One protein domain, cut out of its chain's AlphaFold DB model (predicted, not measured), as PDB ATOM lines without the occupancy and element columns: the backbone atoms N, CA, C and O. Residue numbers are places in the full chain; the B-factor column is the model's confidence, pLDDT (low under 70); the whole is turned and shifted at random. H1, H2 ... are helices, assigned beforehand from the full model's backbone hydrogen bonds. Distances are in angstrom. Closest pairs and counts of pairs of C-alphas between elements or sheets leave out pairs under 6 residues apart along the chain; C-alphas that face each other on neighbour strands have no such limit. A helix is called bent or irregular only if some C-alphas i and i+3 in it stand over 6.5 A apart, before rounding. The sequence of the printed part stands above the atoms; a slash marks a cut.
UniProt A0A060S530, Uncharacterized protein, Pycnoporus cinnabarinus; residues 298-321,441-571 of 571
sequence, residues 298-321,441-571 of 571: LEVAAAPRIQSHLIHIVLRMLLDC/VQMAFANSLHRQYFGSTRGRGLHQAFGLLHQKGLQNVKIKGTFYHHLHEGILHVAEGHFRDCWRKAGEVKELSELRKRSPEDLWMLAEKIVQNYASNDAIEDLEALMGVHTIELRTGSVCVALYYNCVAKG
ATOM      1  N   LEU A 298     210.792 280.723 228.444       90.06
ATOM      2  CA  LEU A 298     211.559 281.882 227.979       90.06
ATOM      3  C   LEU A 298     210.698 282.828 227.136       90.06
ATOM      4  O   LEU A 298     210.801 284.044 227.293       90.06
ATOM      5  N   GLU A 299     209.834 282.286 226.279       87.31
ATOM      6  CA  GLU A 299     208.875 283.061 225.495       87.31
ATOM      7  C   GLU A 299     207.885 283.801 226.396       87.31
ATOM      8  O   GLU A 299     207.771 285.021 226.295       87.31
ATOM      9  N   VAL A 300     207.249 283.097 227.338       89.94
ATOM     10  CA  VAL A 300     206.312 283.680 228.310       89.94
ATOM     11  C   VAL A 300     206.996 284.761 229.149       89.94
ATOM     12  O   VAL A 300     206.438 285.839 229.339       89.94
ATOM     13  N   ALA A 301     208.228 284.524 229.606       91.12
ATOM     14  CA  ALA A 301     208.994 285.515 230.361       91.12
ATOM     15  C   ALA A 301     209.356 286.752 229.518       91.12
ATOM     16  O   ALA A 301     209.414 287.869 230.037       91.12
ATOM     17  N   ALA A 302     209.603 286.580 228.216       87.25
ATOM     18  CA  ALA A 302     209.918 287.676 227.306       87.25
ATOM     19  C   ALA A 302     208.671 288.411 226.782       87.25
ATOM     20  O   ALA A 302     208.797 289.568 226.365       87.25
ATOM     21  N   ALA A 303     207.496 287.773 226.799       85.88
ATOM     22  CA  ALA A 303     206.270 288.268 226.177       85.88
ATOM     23  C   ALA A 303     205.867 289.682 226.635       85.88
ATOM     24  O   ALA A 303     205.686 290.524 225.752       85.88
ATOM     25  N   PRO A 304     205.847 290.030 227.944       89.00
ATOM     26  CA  PRO A 304     205.487 291.384 228.378       89.00
ATOM     27  C   PRO A 304     206.401 292.454 227.774       89.00
ATOM     28  O   PRO A 304     205.946 293.482 227.277       89.00
ATOM     29  N   ARG A 305     207.711 292.182 227.735       86.25
ATOM     30  CA  ARG A 305     208.698 293.100 227.160       86.25
ATOM     31  C   ARG A 305     208.525 293.253 225.652       86.25
ATOM     32  O   ARG A 305     208.667 294.365 225.137       86.25
ATOM     33  N   ILE A 306     208.286 292.148 224.946       82.69
ATOM     34  CA  ILE A 306     208.051 292.146 223.497       82.69
ATOM     35  C   ILE A 306     206.793 292.957 223.187       82.69
ATOM     36  O   ILE A 306     206.833 293.817 222.312       82.69
ATOM     37  N   GLN A 307     205.717 292.747 223.946       85.31
ATOM     38  CA  GLN A 307     204.468 293.485 223.806       85.31
ATOM     39  C   GLN A 307     204.682 294.990 223.988       85.31
ATOM     40  O   GLN A 307     204.280 295.760 223.120       85.31
ATOM     41  N   SER A 308     205.392 295.429 225.034       88.00
ATOM     42  CA  SER A 308     205.696 296.858 225.206       88.00
ATOM     43  C   SER A 308     206.479 297.436 224.018       88.00
ATOM     44  O   SER A 308     206.191 298.547 223.578       88.00
ATOM     45  N   HIS A 309     207.439 296.688 223.456       85.88
ATOM     46  CA  HIS A 309     208.180 297.133 222.269       85.88
ATOM     47  C   HIS A 309     207.288 297.244 221.031       85.88
ATOM     48  O   HIS A 309     207.422 298.212 220.287       85.88
ATOM     49  N   LEU A 310     206.357 296.309 220.824       84.44
ATOM     50  CA  LEU A 310     205.382 296.388 219.732       84.44
ATOM     51  C   LEU A 310     204.489 297.624 219.859       84.44
ATOM     52  O   LEU A 310     204.313 298.347 218.880       84.44
ATOM     53  N   ILE A 311     203.992 297.904 221.067       89.62
ATOM     54  CA  ILE A 311     203.197 299.106 221.353       89.62
ATOM     55  C   ILE A 311     204.007 300.358 221.020       89.62
ATOM     56  O   ILE A 311     203.523 301.241 220.312       89.62
ATOM     57  N   HIS A 312     205.272 300.406 221.450       89.38
ATOM     58  CA  HIS A 312     206.150 301.527 221.138       89.38
ATOM     59  C   HIS A 312     206.417 301.673 219.629       89.38
ATOM     60  O   HIS A 312     206.449 302.795 219.139       89.38
ATOM     61  N   ILE A 313     206.572 300.578 218.875       87.12
ATOM     62  CA  ILE A 313     206.735 300.623 217.409       87.12
ATOM     63  C   ILE A 313     205.482 301.209 216.742       87.12
ATOM     64  O   ILE A 313     205.597 302.094 215.896       87.12
ATOM     65  N   VAL A 314     204.284 300.771 217.139       88.75
ATOM     66  CA  VAL A 314     203.019 301.306 216.603       88.75
ATOM     67  C   VAL A 314     202.835 302.782 216.970       88.75
ATOM     68  O   VAL A 314     202.408 303.576 216.128       88.75
ATOM     69  N   LEU A 315     203.210 303.169 218.193       92.50
ATOM     70  CA  LEU A 315     203.265 304.566 218.627       92.50
ATOM     71  C   LEU A 315     204.237 305.375 217.764       92.50
ATOM     72  O   LEU A 315     203.878 306.437 217.264       92.50
ATOM     73  N   ARG A 316     205.440 304.852 217.520       91.06
ATOM     74  CA  ARG A 316     206.466 305.481 216.682       91.06
ATOM     75  C   ARG A 316     205.944 305.789 215.275       91.06
ATOM     76  O   ARG A 316     206.161 306.893 214.789       91.06
ATOM     77  N   MET A 317     205.193 304.869 214.665       89.06
ATOM     78  CA  MET A 317     204.586 305.074 213.340       89.06
ATOM     79  C   MET A 317     203.582 306.238 213.296       89.06
ATOM     80  O   MET A 317     203.397 306.834 212.234       89.06
ATOM     81  N   LEU A 318     202.944 306.578 214.423       93.69
ATOM     82  CA  LEU A 318     202.149 307.802 214.548       93.69
ATOM     83  C   LEU A 318     203.049 309.027 214.739       93.69
ATOM     84  O   LEU A 318     202.867 310.021 214.043       93.69
ATOM     85  N   LEU A 319     204.009 308.964 215.666       93.38
ATOM     86  CA  LEU A 319     204.854 310.111 216.023       93.38
ATOM     87  C   LEU A 319     205.738 310.588 214.861       93.38
ATOM     88  O   LEU A 319     205.941 311.790 214.705       93.38
ATOM     89  N   ASP A 320     206.232 309.662 214.039       91.44
ATOM     90  CA  ASP A 320     207.044 309.960 212.855       91.44
ATOM     91  C   ASP A 320     206.168 310.326 211.628       91.44
ATOM     92  O   ASP A 320     206.685 310.665 210.561       91.44
ATOM     93  N   CYS A 321     204.833 310.294 211.755       91.81
ATOM     94  CA  CYS A 321     203.914 310.665 210.684       91.81
ATOM     95  C   CYS A 321     203.889 312.195 210.472       91.81
ATOM     96  O   CYS A 321     203.586 312.935 211.413       91.81
ATOM     97  N   VAL A 441     218.320 285.842 207.627       83.88
ATOM     98  CA  VAL A 441     216.972 285.559 208.162       83.88
ATOM     99  C   VAL A 441     216.004 286.675 207.814       83.88
ATOM    100  O   VAL A 441     214.902 286.377 207.367       83.88
ATOM    101  N   GLN A 442     216.397 287.942 207.946       84.44
ATOM    102  CA  GLN A 442     215.525 289.058 207.565       84.44
ATOM    103  C   GLN A 442     215.169 289.004 206.071       84.44
ATOM    104  O   GLN A 442     214.009 289.216 205.709       84.44
ATOM    105  N   MET A 443     216.130 288.643 205.212       86.00
ATOM    106  CA  MET A 443     215.898 288.418 203.780       86.00
ATOM    107  C   MET A 443     214.960 287.241 203.513       86.00
ATOM    108  O   MET A 443     213.996 287.372 202.755       86.00
ATOM    109  N   ALA A 444     215.223 286.087 204.128       85.56
ATOM    110  CA  ALA A 444     214.399 284.892 203.979       85.56
ATOM    111  C   ALA A 444     212.970 285.139 204.480       85.56
ATOM    112  O   ALA A 444     212.007 284.744 203.822       85.56
ATOM    113  N   PHE A 445     212.829 285.855 205.595       84.62
ATOM    114  CA  PHE A 445     211.541 286.205 206.170       84.62
ATOM    115  C   PHE A 445     210.776 287.189 205.281       84.62
ATOM    116  O   PHE A 445     209.620 286.927 204.961       84.62
ATOM    117  N   ALA A 446     211.422 288.244 204.771       85.19
ATOM    118  CA  ALA A 446     210.804 289.150 203.798       85.19
ATOM    119  C   ALA A 446     210.329 288.403 202.539       85.19
ATOM    120  O   ALA A 446     209.209 288.613 202.076       85.19
ATOM    121  N   ASN A 447     211.139 287.480 202.013       85.94
ATOM    122  CA  ASN A 447     210.757 286.642 200.872       85.94
ATOM    123  C   ASN A 447     209.584 285.708 201.199       85.94
ATOM    124  O   ASN A 447     208.732 285.469 200.342       85.94
ATOM    125  N   SER A 448     209.533 285.182 202.423       84.56
ATOM    126  CA  SER A 448     208.412 284.378 202.909       84.56
ATOM    127  C   SER A 448     207.127 285.206 202.951       84.56
ATOM    128  O   SER A 448     206.113 284.777 202.403       84.56
ATOM    129  N   LEU A 449     207.188 286.430 203.492       80.75
ATOM    130  CA  LEU A 449     206.060 287.365 203.494       80.75
ATOM    131  C   LEU A 449     205.614 287.715 202.076       80.75
ATOM    132  O   LEU A 449     204.422 287.689 201.783       80.75
ATOM    133  N   HIS A 450     206.560 287.987 201.174       84.44
ATOM    134  CA  HIS A 450     206.240 288.220 199.770       84.44
ATOM    135  C   HIS A 450     205.435 287.049 199.211       84.44
ATOM    136  O   HIS A 450     204.306 287.254 198.794       84.44
ATOM    137  N   ARG A 451     205.939 285.812 199.302       83.44
ATOM    138  CA  ARG A 451     205.248 284.630 198.757       83.44
ATOM    139  C   ARG A 451     203.868 284.396 199.365       83.44
ATOM    140  O   ARG A 451     202.949 284.032 198.640       83.44
ATOM    141  N   GLN A 452     203.731 284.577 200.674       78.94
ATOM    142  CA  GLN A 452     202.487 284.291 201.388       78.94
ATOM    143  C   GLN A 452     201.410 285.361 201.175       78.94
ATOM    144  O   GLN A 452     200.228 285.025 201.140       78.94
ATOM    145  N   TYR A 453     201.806 286.629 201.033       77.56
ATOM    146  CA  TYR A 453     200.887 287.775 201.035       77.56
ATOM    147  C   TYR A 453     200.929 288.586 199.732       77.56
ATOM    148  O   TYR A 453     200.394 289.695 199.674       77.56
ATOM    149  N   PHE A 454     201.543 288.055 198.668       82.19
ATOM    150  CA  PHE A 454     201.601 288.734 197.372       82.19
ATOM    151  C   PHE A 454     200.204 289.030 196.824       82.19
ATOM    152  O   PHE A 454     199.895 290.174 196.494       82.19
ATOM    153  N   GLY A 455     199.341 288.013 196.777       77.50
ATOM    154  CA  GLY A 455     197.992 288.127 196.232       77.50
ATOM    155  C   GLY A 455     197.971 288.460 194.733       77.50
ATOM    156  O   GLY A 455     198.896 288.138 193.988       77.50
ATOM    157  N   SER A 456     196.886 289.095 194.289       76.94
ATOM    158  CA  SER A 456     196.660 289.504 192.896       76.94
ATOM    159  C   SER A 456     196.469 291.022 192.775       76.94
ATOM    160  O   SER A 456     196.304 291.716 193.775       76.94
ATOM    161  N   THR A 457     196.428 291.550 191.546       68.81
ATOM    162  CA  THR A 457     196.095 292.966 191.272       68.81
ATOM    163  C   THR A 457     194.713 293.383 191.769       68.81
ATOM    164  O   THR A 457     194.491 294.564 192.028       68.81
ATOM    165  N   ARG A 458     193.774 292.432 191.850       69.81
ATOM    166  CA  ARG A 458     192.382 292.672 192.254       69.81
ATOM    167  C   ARG A 458     192.142 292.388 193.738       69.81
ATOM    168  O   ARG A 458     191.183 292.917 194.291       69.81
ATOM    169  N   GLY A 459     192.997 291.575 194.360       68.88
ATOM    170  CA  GLY A 459     192.960 291.274 195.791       68.88
ATOM    171  C   GLY A 459     193.658 292.341 196.640       68.88
ATOM    172  O   GLY A 459     194.379 293.194 196.124       68.88
ATOM    173  N   ARG A 460     193.476 292.271 197.963       67.88
ATOM    174  CA  ARG A 460     194.099 293.180 198.944       67.88
ATOM    175  C   ARG A 460     195.445 292.643 199.453       67.88
ATOM    176  O   ARG A 460     195.623 292.435 200.646       67.88
ATOM    177  N   GLY A 461     196.371 292.379 198.530       74.94
ATOM    178  CA  GLY A 461     197.715 291.861 198.826       74.94
ATOM    179  C   GLY A 461     198.840 292.848 198.504       74.94
ATOM    180  O   GLY A 461     198.605 293.944 197.980       74.94
ATOM    181  N   LEU A 462     200.088 292.439 198.755       81.94
ATOM    182  CA  LEU A 462     201.280 293.242 198.450       81.94
ATOM    183  C   LEU A 462     201.352 293.642 196.969       81.94
ATOM    184  O   LEU A 462     201.826 294.726 196.655       81.94
ATOM    185  N   HIS A 463     200.835 292.818 196.055       83.50
ATOM    186  CA  HIS A 463     200.790 293.125 194.626       83.50
ATOM    187  C   HIS A 463     199.996 294.406 194.330       83.50
ATOM    188  O   HIS A 463     200.463 295.273 193.588       83.50
ATOM    189  N   GLN A 464     198.806 294.544 194.923       84.12
ATOM    190  CA  GLN A 464     197.989 295.748 194.789       84.12
ATOM    191  C   GLN A 464     198.694 296.947 195.424       84.12
ATOM    192  O   GLN A 464     198.779 298.008 194.805       84.12
ATOM    193  N   ALA A 465     199.240 296.770 196.628       83.62
ATOM    194  CA  ALA A 465     199.911 297.843 197.350       83.62
ATOM    195  C   ALA A 465     201.153 298.361 196.604       83.62
ATOM    196  O   ALA A 465     201.319 299.568 196.445       83.62
ATOM    197  N   PHE A 466     201.981 297.470 196.051       87.56
ATOM    198  CA  PHE A 466     203.114 297.850 195.203       87.56
ATOM    199  C   PHE A 466     202.660 298.561 193.926       87.56
ATOM    200  O   PHE A 466     203.320 299.501 193.488       87.56
ATOM    201  N   GLY A 467     201.516 298.164 193.356       85.62
ATOM    202  CA  GLY A 467     200.888 298.870 192.239       85.62
ATOM    203  C   GLY A 467     200.500 300.309 192.591       85.62
ATOM    204  O   GLY A 467     200.845 301.226 191.844       85.62
ATOM    205  N   LEU A 468     199.844 300.510 193.740       85.50
ATOM    206  CA  LEU A 468     199.434 301.828 194.248       85.50
ATOM    207  C   LEU A 468     200.631 302.720 194.600       85.50
ATOM    208  O   LEU A 468     200.607 303.915 194.329       85.50
ATOM    209  N   LEU A 469     201.689 302.136 195.162       85.81
ATOM    210  CA  LEU A 469     202.935 302.835 195.495       85.81
ATOM    211  C   LEU A 469     203.864 303.019 194.283       85.81
ATOM    212  O   LEU A 469     204.967 303.539 194.432       85.81
ATOM    213  N   HIS A 470     203.458 302.566 193.092       87.06
ATOM    214  CA  HIS A 470     204.268 302.568 191.870       87.06
ATOM    215  C   HIS A 470     205.652 301.901 192.024       87.06
ATOM    216  O   HIS A 470     206.598 302.222 191.299       87.06
ATOM    217  N   GLN A 471     205.758 300.925 192.929       83.06
ATOM    218  CA  GLN A 471     206.979 300.172 193.197       83.06
ATOM    219  C   GLN A 471     207.204 299.118 192.104       83.06
ATOM    220  O   GLN A 471     206.441 298.161 191.943       83.06
ATOM    221  N   LYS A 472     208.271 299.292 191.315       82.94
ATOM    222  CA  LYS A 472     208.620 298.399 190.199       82.94
ATOM    223  C   LYS A 472     209.649 297.351 190.622       82.94
ATOM    224  O   LYS A 472     210.490 297.584 191.480       82.94
ATOM    225  N   GLY A 473     209.615 296.191 189.966       82.12
ATOM    226  CA  GLY A 473     210.602 295.122 190.177       82.12
ATOM    227  C   GLY A 473     210.312 294.179 191.350       82.12
ATOM    228  O   GLY A 473     211.044 293.209 191.513       82.12
ATOM    229  N   LEU A 474     209.221 294.399 192.093       85.12
ATOM    230  CA  LEU A 474     208.777 293.548 193.208       85.12
ATOM    231  C   LEU A 474     207.800 292.438 192.801       85.12
ATOM    232  O   LEU A 474     207.232 291.756 193.650       85.12
ATOM    233  N   GLN A 475     207.589 292.254 191.496       80.81
ATOM    234  CA  GLN A 475     206.578 291.330 190.986       80.81
ATOM    235  C   GLN A 475     206.990 289.860 191.090       80.81
ATOM    236  O   GLN A 475     206.148 288.989 191.251       80.81
ATOM    237  N   ASN A 476     208.292 289.589 191.026       78.56
ATOM    238  CA  ASN A 476     208.848 288.248 191.141       78.56
ATOM    239  C   ASN A 476     209.965 288.275 192.175       78.56
ATOM    240  O   ASN A 476     210.825 289.156 192.103       78.56
ATOM    241  N   VAL A 477     209.971 287.300 193.090       75.81
ATOM    242  CA  VAL A 477     211.036 287.163 194.090       75.81
ATOM    243  C   VAL A 477     212.381 287.019 193.391       75.81
ATOM    244  O   VAL A 477     212.567 286.132 192.557       75.81
ATOM    245  N   LYS A 478     213.334 287.878 193.754       73.69
ATOM    246  CA  LYS A 478     214.724 287.780 193.306       73.69
ATOM    247  C   LYS A 478     215.643 287.766 194.516       73.69
ATOM    248  O   LYS A 478     215.546 288.610 195.390       73.69
ATOM    249  N   ILE A 479     216.570 286.818 194.545       64.31
ATOM    250  CA  ILE A 479     217.557 286.716 195.632       64.31
ATOM    251  C   ILE A 479     218.739 287.673 195.384       64.31
ATOM    252  O   ILE A 479     219.425 288.076 196.312       64.31
ATOM    253  N   LYS A 480     218.955 288.080 194.125       64.50
ATOM    254  CA  LYS A 480     220.083 288.919 193.704       64.50
ATOM    255  C   LYS A 480     219.690 290.389 193.533       64.50
ATOM    256  O   LYS A 480     218.594 290.699 193.059       64.50
ATOM    257  N   GLY A 481     220.648 291.275 193.798       71.44
ATOM    258  CA  GLY A 481     220.548 292.711 193.537       71.44
ATOM    259  C   GLY A 481     219.726 293.464 194.583       71.44
ATOM    260  O   GLY A 481     219.606 293.042 195.727       71.44
ATOM    261  N   THR A 482     219.135 294.590 194.187       78.62
ATOM    262  CA  THR A 482     218.433 295.501 195.109       78.62
ATOM    263  C   THR A 482     217.033 295.032 195.515       78.62
ATOM    264  O   THR A 482     216.317 295.765 196.194       78.62
ATOM    265  N   PHE A 483     216.628 293.816 195.126       86.31
ATOM    266  CA  PHE A 483     215.280 293.305 195.379       86.31
ATOM    267  C   PHE A 483     214.927 293.304 196.864       86.31
ATOM    268  O   PHE A 483     213.869 293.812 197.216       86.31
ATOM    269  N   TYR A 484     215.808 292.790 197.731       86.19
ATOM    270  CA  TYR A 484     215.544 292.784 199.171       86.19
ATOM    271  C   TYR A 484     215.361 294.201 199.718       86.19
ATOM    272  O   TYR A 484     214.404 294.439 200.443       86.19
ATOM    273  N   HIS A 485     216.222 295.147 199.331       86.50
ATOM    274  CA  HIS A 485     216.106 296.539 199.767       86.50
ATOM    275  C   HIS A 485     214.756 297.145 199.374       86.50
ATOM    276  O   HIS A 485     214.066 297.706 200.219       86.50
ATOM    277  N   HIS A 486     214.346 296.966 198.116       88.62
ATOM    278  CA  HIS A 486     213.065 297.479 197.628       88.62
ATOM    279  C   HIS A 486     211.879 296.761 198.290       88.62
ATOM    280  O   HIS A 486     210.852 297.376 198.562       88.62
ATOM    281  N   LEU A 487     212.000 295.453 198.542       87.94
ATOM    282  CA  LEU A 487     210.957 294.665 199.193       87.94
ATOM    283  C   LEU A 487     210.797 295.087 200.654       87.94
ATOM    284  O   LEU A 487     209.674 295.274 201.105       87.94
ATOM    285  N   HIS A 488     211.906 295.260 201.370       86.12
ATOM    286  CA  HIS A 488     211.941 295.744 202.744       86.12
ATOM    287  C   HIS A 488     211.274 297.119 202.857       86.12
ATOM    288  O   HIS A 488     210.340 297.282 203.634       86.12
ATOM    289  N   GLU A 489     211.678 298.078 202.020       86.69
ATOM    290  CA  GLU A 489     211.069 299.411 201.965       86.69
ATOM    291  C   GLU A 489     209.573 299.347 201.614       86.69
ATOM    292  O   GLU A 489     208.743 299.970 202.275       86.69
ATOM    293  N   GLY A 490     209.204 298.547 200.610       86.38
ATOM    294  CA  GLY A 490     207.809 298.345 200.225       86.38
ATOM    295  C   GLY A 490     206.966 297.772 201.364       86.38
ATOM    296  O   GLY A 490     205.862 298.250 201.606       86.38
ATOM    297  N   ILE A 491     207.493 296.786 202.092       84.31
ATOM    298  CA  ILE A 491     206.857 296.205 203.278       84.31
ATOM    299  C   ILE A 491     206.646 297.281 204.354       84.31
ATOM    300  O   ILE A 491     205.538 297.396 204.875       84.31
ATOM    301  N   LEU A 492     207.662 298.102 204.641       84.00
ATOM    302  CA  LEU A 492     207.579 299.179 205.632       84.00
ATOM    303  C   LEU A 492     206.512 300.222 205.277       84.00
ATOM    304  O   LEU A 492     205.660 300.529 206.109       84.00
ATOM    305  N   HIS A 493     206.491 300.705 204.034       85.31
ATOM    306  CA  HIS A 493     205.480 301.667 203.583       85.31
ATOM    307  C   HIS A 493     204.056 301.112 203.677       85.31
ATOM    308  O   HIS A 493     203.127 301.830 204.057       85.31
ATOM    309  N   VAL A 494     203.879 299.829 203.355       83.69
ATOM    310  CA  VAL A 494     202.588 299.150 203.496       83.69
ATOM    311  C   VAL A 494     202.184 299.053 204.969       83.69
ATOM    312  O   VAL A 494     201.039 299.376 205.291       83.69
ATOM    313  N   ALA A 495     203.109 298.698 205.870       82.19
ATOM    314  CA  ALA A 495     202.866 298.726 207.317       82.19
ATOM    315  C   ALA A 495     202.378 300.090 207.781       82.19
ATOM    316  O   ALA A 495     201.335 300.183 208.418       82.19
ATOM    317  N   GLU A 496     203.136 301.139 207.464       84.44
ATOM    318  CA  GLU A 496     202.838 302.485 207.929       84.44
ATOM    319  C   GLU A 496     201.463 302.939 207.448       84.44
ATOM    320  O   GLU A 496     200.676 303.442 208.245       84.44
ATOM    321  N   GLY A 497     201.137 302.717 206.170       84.38
ATOM    322  CA  GLY A 497     199.822 303.047 205.625       84.38
ATOM    323  C   GLY A 497     198.687 302.336 206.365       84.38
ATOM    324  O   GLY A 497     197.686 302.959 206.723       84.38
ATOM    325  N   HIS A 498     198.860 301.047 206.659       82.88
ATOM    326  CA  HIS A 498     197.869 300.273 207.397       82.88
ATOM    327  C   HIS A 498     197.746 300.683 208.868       82.88
ATOM    328  O   HIS A 498     196.631 300.834 209.365       82.88
ATOM    329  N   PHE A 499     198.861 300.897 209.568       86.31
ATOM    330  CA  PHE A 499     198.834 301.330 210.963       86.31
ATOM    331  C   PHE A 499     198.249 302.729 211.112       86.31
ATOM    332  O   PHE A 499     197.503 302.970 212.058       86.31
ATOM    333  N   ARG A 500     198.486 303.630 210.154       88.31
ATOM    334  CA  ARG A 500     197.810 304.935 210.086       88.31
ATOM    335  C   ARG A 500     196.288 304.786 209.977       88.31
ATOM    336  O   ARG A 500     195.559 305.488 210.670       88.31
ATOM    337  N   ASP A 501     195.784 303.840 209.184       87.06
ATOM    338  CA  ASP A 501     194.343 303.540 209.149       87.06
ATOM    339  C   ASP A 501     193.837 302.949 210.480       87.06
ATOM    340  O   ASP A 501     192.786 303.351 210.983       87.06
ATOM    341  N   CYS A 502     194.612 302.057 211.109       88.44
ATOM    342  CA  CYS A 502     194.309 301.537 212.446       88.44
ATOM    343  C   CYS A 502     194.247 302.653 213.501       88.44
ATOM    344  O   CYS A 502     193.355 302.623 214.341       88.44
ATOM    345  N   TRP A 503     195.124 303.656 213.434       92.44
ATOM    346  CA  TRP A 503     195.097 304.829 214.312       92.44
ATOM    347  C   TRP A 503     193.818 305.650 214.154       92.44
ATOM    348  O   TRP A 503     193.202 306.014 215.156       92.44
ATOM    349  N   ARG A 504     193.369 305.877 212.913       91.25
ATOM    350  CA  ARG A 504     192.093 306.560 212.636       91.25
ATOM    351  C   ARG A 504     190.911 305.792 213.215       91.25
ATOM    352  O   ARG A 504     190.060 306.378 213.875       91.25
ATOM    353  N   LYS A 505     190.890 304.469 213.023       88.75
ATOM    354  CA  LYS A 505     189.839 303.584 213.549       88.75
ATOM    355  C   LYS A 505     189.845 303.503 215.072       88.75
ATOM    356  O   LYS A 505     188.795 303.635 215.685       88.75
ATOM    357  N   ALA A 506     191.005 303.278 215.683       89.94
ATOM    358  CA  ALA A 506     191.125 303.104 217.126       89.94
ATOM    359  C   ALA A 506     190.866 304.408 217.885       89.94
ATOM    360  O   ALA A 506     190.239 304.368 218.942       89.94
ATOM    361  N   GLY A 507     191.339 305.538 217.349       92.12
ATOM    362  CA  GLY A 507     191.132 306.866 217.925       92.12
ATOM    363  C   GLY A 507     189.803 307.527 217.553       92.12
ATOM    364  O   GLY A 507     189.498 308.580 218.116       92.12
ATOM    365  N   GLU A 508     189.041 306.915 216.638       94.44
ATOM    366  CA  GLU A 508     187.761 307.400 216.103       94.44
ATOM    367  C   GLU A 508     187.862 308.807 215.484       94.44
ATOM    368  O   GLU A 508     186.983 309.653 215.642       94.44
ATOM    369  N   VAL A 509     188.958 309.055 214.762       94.50
ATOM    370  CA  VAL A 509     189.271 310.347 214.130       94.50
ATOM    371  C   VAL A 509     189.249 310.254 212.609       94.50
ATOM    372  O   VAL A 509     189.515 309.198 212.023       94.50
ATOM    373  N   LYS A 510     188.969 311.377 211.940       93.25
ATOM    374  CA  LYS A 510     189.062 311.445 210.478       93.25
ATOM    375  C   LYS A 510     190.483 311.735 210.034       93.25
ATOM    376  O   LYS A 510     190.895 311.157 209.034       93.25
ATOM    377  N   GLU A 511     191.224 312.552 210.765       94.62
ATOM    378  CA  GLU A 511     192.619 312.886 210.478       94.62
ATOM    379  C   GLU A 511     193.515 312.499 211.658       94.62
ATOM    380  O   GLU A 511     193.144 312.659 212.822       94.62
ATOM    381  N   LEU A 512     194.724 312.009 211.376       94.88
ATOM    382  CA  LEU A 512     195.704 311.673 212.421       94.88
ATOM    383  C   LEU A 512     196.124 312.905 213.219       94.88
ATOM    384  O   LEU A 512     196.468 312.804 214.396       94.88
ATOM    385  N   SER A 513     196.040 314.073 212.588       95.75
ATOM    386  CA  SER A 513     196.326 315.370 213.188       95.75
ATOM    387  C   SER A 513     195.441 315.662 214.415       95.75
ATOM    388  O   SER A 513     195.860 316.389 215.321       95.75
ATOM    389  N   GLU A 514     194.245 315.061 214.488       95.62
ATOM    390  CA  GLU A 514     193.305 315.195 215.606       95.62
ATOM    391  C   GLU A 514     193.781 314.464 216.869       95.62
ATOM    392  O   GLU A 514     193.437 314.874 217.981       95.62
ATOM    393  N   LEU A 515     194.619 313.428 216.724       95.81
ATOM    394  CA  LEU A 515     195.173 312.666 217.851       95.81
ATOM    395  C   LEU A 515     196.118 313.503 218.718       95.81
ATOM    396  O   LEU A 515     196.335 313.159 219.874       95.81
ATOM    397  N   ARG A 516     196.596 314.655 218.229       95.56
ATOM    398  CA  ARG A 516     197.339 315.641 219.034       95.56
ATOM    399  C   ARG A 516     196.542 316.206 220.215       95.56
ATOM    400  O   ARG A 516     197.129 316.819 221.094       95.56
ATOM    401  N   LYS A 517     195.215 316.041 220.235       93.81
ATOM    402  CA  LYS A 517     194.364 316.448 221.368       93.81
ATOM    403  C   LYS A 517     194.335 315.407 222.494       93.81
ATOM    404  O   LYS A 517     193.781 315.684 223.552       93.81
ATOM    405  N   ARG A 518     194.854 314.199 222.253       94.94
ATOM    406  CA  ARG A 518     194.904 313.107 223.233       94.94
ATOM    407  C   ARG A 518     196.124 313.264 224.137       94.94
ATOM    408  O   ARG A 518     197.153 313.791 223.704       94.94
ATOM    409  N   SER A 519     196.018 312.783 225.374       95.94
ATOM    410  CA  SER A 519     197.176 312.698 226.268       95.94
ATOM    411  C   SER A 519     198.169 311.627 225.777       95.94
ATOM    412  O   SER A 519     197.772 310.715 225.045       95.94
ATOM    413  N   PRO A 520     199.456 311.699 226.155       95.62
ATOM    414  CA  PRO A 520     200.432 310.656 225.836       95.62
ATOM    415  C   PRO A 520     200.013 309.256 226.311       95.62
ATOM    416  O   PRO A 520     200.252 308.272 225.612       95.62
ATOM    417  N   GLU A 521     199.353 309.164 227.464       95.50
ATOM    418  CA  GLU A 521     198.816 307.925 228.036       95.50
ATOM    419  C   GLU A 521     197.678 307.371 227.178       95.50
ATOM    420  O   GLU A 521     197.647 306.175 226.891       95.50
ATOM    421  N   ASP A 522     196.779 308.238 226.705       95.75
ATOM    422  CA  ASP A 522     195.712 307.842 225.783       95.75
ATOM    423  C   ASP A 522     196.285 307.319 224.466       95.75
ATOM    424  O   ASP A 522     195.810 306.311 223.945       95.75
ATOM    425  N   LEU A 523     197.324 307.967 223.928       96.19
ATOM    426  CA  LEU A 523     198.014 307.480 222.732       96.19
ATOM    427  C   LEU A 523     198.633 306.101 222.978       96.19
ATOM    428  O   LEU A 523     198.511 305.221 222.130       96.19
ATOM    429  N   TRP A 524     199.238 305.873 224.143       95.44
ATOM    430  CA  TRP A 524     199.766 304.558 224.504       95.44
ATOM    431  C   TRP A 524     198.665 303.490 224.578       95.44
ATOM    432  O   TRP A 524     198.808 302.426 223.978       95.44
ATOM    433  N   MET A 525     197.543 303.780 225.245       95.62
ATOM    434  CA  MET A 525     196.397 302.861 225.331       95.62
ATOM    435  C   MET A 525     195.793 302.560 223.953       95.62
ATOM    436  O   MET A 525     195.404 301.426 223.668       95.62
ATOM    437  N   LEU A 526     195.734 303.556 223.065       95.25
ATOM    438  CA  LEU A 526     195.299 303.360 221.682       95.25
ATOM    439  C   LEU A 526     196.275 302.474 220.902       95.25
ATOM    440  O   LEU A 526     195.829 301.570 220.196       95.25
ATOM    441  N   ALA A 527     197.586 302.681 221.053       92.62
ATOM    442  CA  ALA A 527     198.599 301.818 220.450       92.62
ATOM    443  C   ALA A 527     198.480 300.373 220.963       92.62
ATOM    444  O   ALA A 527     198.545 299.435 220.171       92.62
ATOM    445  N   GLU A 528     198.233 300.183 222.260       92.38
ATOM    446  CA  GLU A 528     197.975 298.869 222.851       92.38
ATOM    447  C   GLU A 528     196.732 298.199 222.264       92.38
ATOM    448  O   GLU A 528     196.816 297.059 221.803       92.38
ATOM    449  N   LYS A 529     195.611 298.923 222.175       90.56
ATOM    450  CA  LYS A 529     194.384 298.442 221.520       90.56
ATOM    451  C   LYS A 529     194.641 298.052 220.063       90.56
ATOM    452  O   LYS A 529     194.087 297.064 219.583       90.56
ATOM    453  N   ILE A 530     195.473 298.813 219.349       88.44
ATOM    454  CA  ILE A 530     195.848 298.489 217.969       88.44
ATOM    455  C   ILE A 530     196.650 297.188 217.918       88.44
ATOM    456  O   ILE A 530     196.358 296.335 217.082       88.44
ATOM    457  N   VAL A 531     197.630 297.020 218.808       85.50
ATOM    458  CA  VAL A 531     198.445 295.801 218.860       85.50
ATOM    459  C   VAL A 531     197.582 294.580 219.166       85.50
ATOM    460  O   VAL A 531     197.665 293.589 218.446       85.50
ATOM    461  N   GLN A 532     196.718 294.669 220.177       83.69
ATOM    462  CA  GLN A 532     195.848 293.568 220.593       83.69
ATOM    463  C   GLN A 532     194.869 293.155 219.492       83.69
ATOM    464  O   GLN A 532     194.747 291.967 219.218       83.69
ATOM    465  N   ASN A 533     194.234 294.119 218.817       79.88
ATOM    466  CA  ASN A 533     193.147 293.835 217.872       79.88
ATOM    467  C   ASN A 533     193.601 293.657 216.415       79.88
ATOM    468  O   ASN A 533     192.833 293.159 215.597       79.88
ATOM    469  N   TYR A 534     194.801 294.125 216.053       73.94
ATOM    470  CA  TYR A 534     195.243 294.182 214.652       73.94
ATOM    471  C   TYR A 534     196.710 293.810 214.426       73.94
ATOM    472  O   TYR A 534     197.174 293.932 213.293       73.94
ATOM    473  N   ALA A 535     197.469 293.414 215.453       71.75
ATOM    474  CA  ALA A 535     198.879 293.043 215.298       71.75
ATOM    475  C   ALA A 535     199.343 291.919 216.250       71.75
ATOM    476  O   ALA A 535     200.542 291.788 216.505       71.75
ATOM    477  N   SER A 536     198.406 291.119 216.766       66.75
ATOM    478  CA  SER A 536     198.647 289.951 217.620       66.75
ATOM    479  C   SER A 536     198.332 288.653 216.864       66.75
ATOM    480  O   SER A 536     197.640 288.684 215.846       66.75
ATOM    481  N   ASN A 537     198.840 287.516 217.350       65.06
ATOM    482  CA  ASN A 537     198.465 286.205 216.806       65.06
ATOM    483  C   ASN A 537     196.983 285.910 217.067       65.06
ATOM    484  O   ASN A 537     196.299 285.468 216.153       65.06
ATOM    485  N   ASP A 538     196.480 286.262 218.251       66.12
ATOM    486  CA  ASP A 538     195.066 286.127 218.617       66.12
ATOM    487  C   ASP A 538     194.160 286.867 217.621       66.12
ATOM    488  O   ASP A 538     193.166 286.322 217.159       66.12
ATOM    489  N   ALA A 539     194.557 288.066 217.175       65.56
ATOM    490  CA  ALA A 539     193.825 288.794 216.140       65.56
ATOM    491  C   ALA A 539     193.818 288.067 214.784       65.56
ATOM    492  O   ALA A 539     192.859 288.203 214.028       65.56
ATOM    493  N   ILE A 540     194.873 287.312 214.446       63.75
ATOM    494  CA  ILE A 540     194.877 286.461 213.245       63.75
ATOM    495  C   ILE A 540     193.900 285.305 213.437       63.75
ATOM    496  O   ILE A 540     193.075 285.072 212.558       63.75
ATOM    497  N   GLU A 541     193.976 284.607 214.569       65.56
ATOM    498  CA  GLU A 541     193.137 283.443 214.870       65.56
ATOM    499  C   GLU A 541     191.649 283.816 214.926       65.56
ATOM    500  O   GLU A 541     190.818 283.136 214.320       65.56
ATOM    501  N   ASP A 542     191.310 284.949 215.544       66.38
ATOM    502  CA  ASP A 542     189.950 285.490 215.585       66.38
ATOM    503  C   ASP A 542     189.431 285.821 214.177       66.38
ATOM    504  O   ASP A 542     188.287 285.512 213.831       66.38
ATOM    505  N   LEU A 543     190.275 286.414 213.323       62.69
ATOM    506  CA  LEU A 543     189.931 286.691 211.925       62.69
ATOM    507  C   LEU A 543     189.760 285.401 211.107       62.69
ATOM    508  O   LEU A 543     188.866 285.331 210.260       62.69
ATOM    509  N   GLU A 544     190.582 284.380 211.354       61.34
ATOM    510  CA  GLU A 544     190.479 283.068 210.708       61.34
ATOM    511  C   GLU A 544     189.198 282.332 211.129       61.34
ATOM    512  O   GLU A 544     188.497 281.773 210.276       61.34
ATOM    513  N   ALA A 545     188.834 282.410 212.411       64.12
ATOM    514  CA  ALA A 545     187.595 281.857 212.950       64.12
ATOM    515  C   ALA A 545     186.343 282.562 212.392       64.12
ATOM    516  O   ALA A 545     185.325 281.912 212.149       64.12
ATOM    517  N   LEU A 546     186.418 283.873 212.141       61.88
ATOM    518  CA  LEU A 546     185.309 284.675 211.611       61.88
ATOM    519  C   LEU A 546     185.084 284.520 210.095       61.88
ATOM    520  O   LEU A 546     183.962 284.733 209.636       61.88
ATOM    521  N   MET A 547     186.112 284.183 209.301       55.75
ATOM    522  CA  MET A 547     186.046 284.288 207.827       55.75
ATOM    523  C   MET A 547     186.175 282.978 207.037       55.75
ATOM    524  O   MET A 547     185.992 282.993 205.814       55.75
ATOM    525  N   GLY A 548     186.438 281.845 207.693       52.78
ATOM    526  CA  GLY A 548     186.564 280.539 207.038       52.78
ATOM    527  C   GLY A 548     187.791 280.405 206.115       52.78
ATOM    528  O   GLY A 548     188.316 281.366 205.553       52.78
ATOM    529  N   VAL A 549     188.237 279.159 205.918       45.53
ATOM    530  CA  VAL A 549     189.530 278.780 205.298       45.53
ATOM    531  C   VAL A 549     189.724 279.287 203.853       45.53
ATOM    532  O   VAL A 549     190.847 279.335 203.359       45.53
ATOM    533  N   HIS A 550     188.662 279.706 203.158       40.84
ATOM    534  CA  HIS A 550     188.728 280.130 201.753       40.84
ATOM    535  C   HIS A 550     188.850 281.641 201.514       40.84
ATOM    536  O   HIS A 550     189.018 282.046 200.365       40.84
ATOM    537  N   THR A 551     188.871 282.470 202.562       44.84
ATOM    538  CA  THR A 551     188.994 283.937 202.427       44.84
ATOM    539  C   THR A 551     190.302 284.458 203.030       44.84
ATOM    540  O   THR A 551     190.354 285.465 203.729       44.84
ATOM    541  N   ILE A 552     191.398 283.764 202.719       45.81
ATOM    542  CA  ILE A 552     192.787 284.076 203.109       45.81
ATOM    543  C   ILE A 552     193.252 285.462 202.591       45.81
ATOM    544  O   ILE A 552     194.255 286.008 203.052       45.81
ATOM    545  N   GLU A 553     192.501 286.088 201.678       44.84
ATOM    546  CA  GLU A 553     192.790 287.411 201.102       44.84
ATOM    547  C   GLU A 553     192.661 288.589 202.090       44.84
ATOM    548  O   GLU A 553     193.102 289.694 201.778       44.84
ATOM    549  N   LEU A 554     192.092 288.368 203.282       43.97
ATOM    550  CA  LEU A 554     191.956 289.364 204.358       43.97
ATOM    551  C   LEU A 554     192.996 289.200 205.481       43.97
ATOM    552  O   LEU A 554     192.820 289.734 206.574       43.97
ATOM    553  N   ARG A 555     194.109 288.514 205.197       53.97
ATOM    554  CA  ARG A 555     195.339 288.571 205.997       53.97
ATOM    555  C   ARG A 555     195.839 290.015 206.038       53.97
ATOM    556  O   ARG A 555     196.480 290.499 205.109       53.97
ATOM    557  N   THR A 556     195.472 290.731 207.090       50.88
ATOM    558  CA  THR A 556     195.744 292.154 207.277       50.88
ATOM    559  C   THR A 556     197.247 292.418 207.165       50.88
ATOM    560  O   THR A 556     198.050 291.944 207.970       50.88
ATOM    561  N   GLY A 557     197.640 293.192 206.147       50.22
ATOM    562  CA  GLY A 557     199.030 293.608 205.933       50.22
ATOM    563  C   GLY A 557     199.658 294.222 207.189       50.22
ATOM    564  O   GLY A 557     200.843 294.035 207.425       50.22
ATOM    565  N   SER A 558     198.860 294.844 208.064       52.22
ATOM    566  CA  SER A 558     199.293 295.341 209.375       52.22
ATOM    567  C   SER A 558     199.923 294.258 210.255       52.22
ATOM    568  O   SER A 558     201.027 294.466 210.751       52.22
ATOM    569  N   VAL A 559     199.276 293.095 210.425       53.81
ATOM    570  CA  VAL A 559     199.767 292.038 211.331       53.81
ATOM    571  C   VAL A 559     201.052 291.421 210.790       53.81
ATOM    572  O   VAL A 559     202.027 291.229 211.512       53.81
ATOM    573  N   CYS A 560     201.090 291.158 209.486       54.84
ATOM    574  CA  CYS A 560     202.221 290.496 208.840       54.84
ATOM    575  C   CYS A 560     203.477 291.371 208.877       54.84
ATOM    576  O   CYS A 560     204.589 290.877 209.081       54.84
ATOM    577  N   VAL A 561     203.302 292.688 208.732       54.72
ATOM    578  CA  VAL A 561     204.416 293.629 208.827       54.72
ATOM    579  C   VAL A 561     204.764 293.976 210.280       54.72
ATOM    580  O   VAL A 561     205.930 294.231 210.577       54.72
ATOM    581  N   ALA A 562     203.824 293.865 211.221       55.22
ATOM    582  CA  ALA A 562     204.139 293.881 212.650       55.22
ATOM    583  C   ALA A 562     205.028 292.697 213.048       55.22
ATOM    584  O   ALA A 562     206.017 292.878 213.755       55.22
ATOM    585  N   LEU A 563     204.727 291.495 212.542       56.47
ATOM    586  CA  LEU A 563     205.546 290.294 212.735       56.47
ATOM    587  C   LEU A 563     206.935 290.450 212.095       56.47
ATOM    588  O   LEU A 563     207.929 290.024 212.685       56.47
ATOM    589  N   TYR A 564     207.026 291.124 210.943       57.75
ATOM    590  CA  TYR A 564     208.297 291.542 210.338       57.75
ATOM    591  C   TYR A 564     209.106 292.453 211.252       57.75
ATOM    592  O   TYR A 564     210.260 292.147 211.552       57.75
ATOM    593  N   TYR A 565     208.491 293.514 211.766       58.47
ATOM    594  CA  TYR A 565     209.142 294.420 212.707       58.47
ATOM    595  C   TYR A 565     209.553 293.714 214.003       58.47
ATOM    596  O   TYR A 565     210.625 293.986 214.530       58.47
ATOM    597  N   ASN A 566     208.751 292.764 214.490       52.94
ATOM    598  CA  ASN A 566     209.060 291.957 215.669       52.94
ATOM    599  C   ASN A 566     210.291 291.065 215.440       52.94
ATOM    600  O   ASN A 566     211.171 290.995 216.293       52.94
ATOM    601  N   CYS A 567     210.394 290.424 214.273       49.97
ATOM    602  CA  CYS A 567     211.564 289.621 213.913       49.97
ATOM    603  C   CYS A 567     212.820 290.484 213.715       49.97
ATOM    604  O   CYS A 567     213.908 290.076 214.109       49.97
ATOM    605  N   VAL A 568     212.673 291.681 213.139       48.28
ATOM    606  CA  VAL A 568     213.780 292.619 212.895       48.28
ATOM    607  C   VAL A 568     214.253 293.304 214.182       48.28
ATOM    608  O   VAL A 568     215.450 293.498 214.336       48.28
ATOM    609  N   ALA A 569     213.354 293.633 215.115       40.72
ATOM    610  CA  ALA A 569     213.680 294.299 216.382       40.72
ATOM    611  C   ALA A 569     214.156 293.341 217.495       40.72
ATOM    612  O   ALA A 569     214.634 293.798 218.535       40.72
ATOM    613  N   LYS A 570     213.988 292.022 217.315       36.72
ATOM    614  CA  LYS A 570     214.474 290.978 218.237       36.72
ATOM    615  C   LYS A 570     215.899 290.492 217.943       36.72
ATOM    616  O   LYS A 570     216.484 289.878 218.835       36.72
ATOM    617  N   GLY A 571     216.411 290.713 216.730       32.47
ATOM    618  CA  GLY A 571     217.815 290.475 216.359       32.47
ATOM    619  C   GLY A 571     218.660 291.710 216.616       32.47
ATOM    620  O   GLY A 571     219.836 291.534 217.001       32.47
TER     621      GLY A 571
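This is residues 298 to 321 and 441 to 571 of the 571 residues of an uncharacterized protein of Pycnoporus cinnabarinus (UniProt A0A060S530). One long helix, H4, runs through the body, and shorter helices cross it on several sides: H2 and H8, side by side and running opposite ways, towards its first half and middle, H3 near its middle, and H1, H5 and H6 towards its last residues. Residues 298 to 305 of H1 stick out, as do residues 545 to 550, where H7 ends. The printed part has 155 residues with eight named helices, H1 to H8 in order, and no named strand; the class is all helix. It is compact, with a radius of gyration of the C-alphas of 16.0 A and spans of 45 by 41 by 35 A.

H1, residues 298 to 319, has a kink of 39 degrees near residue 305 and is irregular, with C-alphas 301 and 304 7.1 A apart. It is apart from H2, residues 441 to 453. H3 is residues 462 to 468. H4, residues 483 to 507, is the hub, touching six helices. Its residues 496 to 503 touch residues 314 to 318 of H1, about perpendicular at 81 degrees; the closest C-alphas are those of Met 317 and Glu 496, 6.2 A apart. Its residues 484 to 488 touch residues 443 to 447 of H2, closest at C-alphas Met 443 and Tyr 484, 6.4 A. Its residues 490 to 494 touch H3, closest at C-alphas Ala 465 and Val 494, 6.8 A. Its residues 500 to 507 touch H5, residues 512 to 517, closest at C-alphas Arg 504 and Leu 512, 6.3 A. H6, residues 520 to 534, touches residues 502 to 507 of H4, closest at C-alphas Ala 506 and Leu 526, 6.2 A, and, with C-alphas Ile 311 and Ala 527 5.4 A apart, residues 310 to 315 of H1. H7, residues 537 to 547, touches H6 only at the corner, closest at C-alphas Asn 533 and Ala 539, 5.4 A. Residues 557 to 562 of H8, residues 557 to 570, touch residues 491 to 499 of H4, closest at C-alphas Ala 495 and Ser 558, 5.3 A. H8 touches H2 at a shallow tilt of 9 degrees, opposite ways, closest at C-alphas Gln 442 and Val 568, 6.6 A. Every O i to N i+4 pair is within hydrogen-bond range in H2, H3, H4, H6, H7 and H8; in H1 16 of 18 are, and in H5 0 of 2, beside 3 of 3 O i to N i+3 pairs.

H1 begins at C-alpha 298, (211.559, 281.882, 227.979), and measures 31.4 A. H4 measures 35.7 A from C-alpha 483, (215.280, 293.305, 195.379). H6 measures 20.6 A and H8 19.9 A, ending at C-alpha 570, (214.474, 290.978, 218.237).

The C-alphas of Lys 480 and Lys 517 are the two farthest apart, 46.7 A. Residues 322 to 440 are not printed; C-alphas 321 and 441 across the cut are 28.4 A apart. The link from H3 to H4 is long. Mean pLDDT of the printed part is 78.5; residues 457 to 460, 479 to 480 and 536 to 571 are under 70.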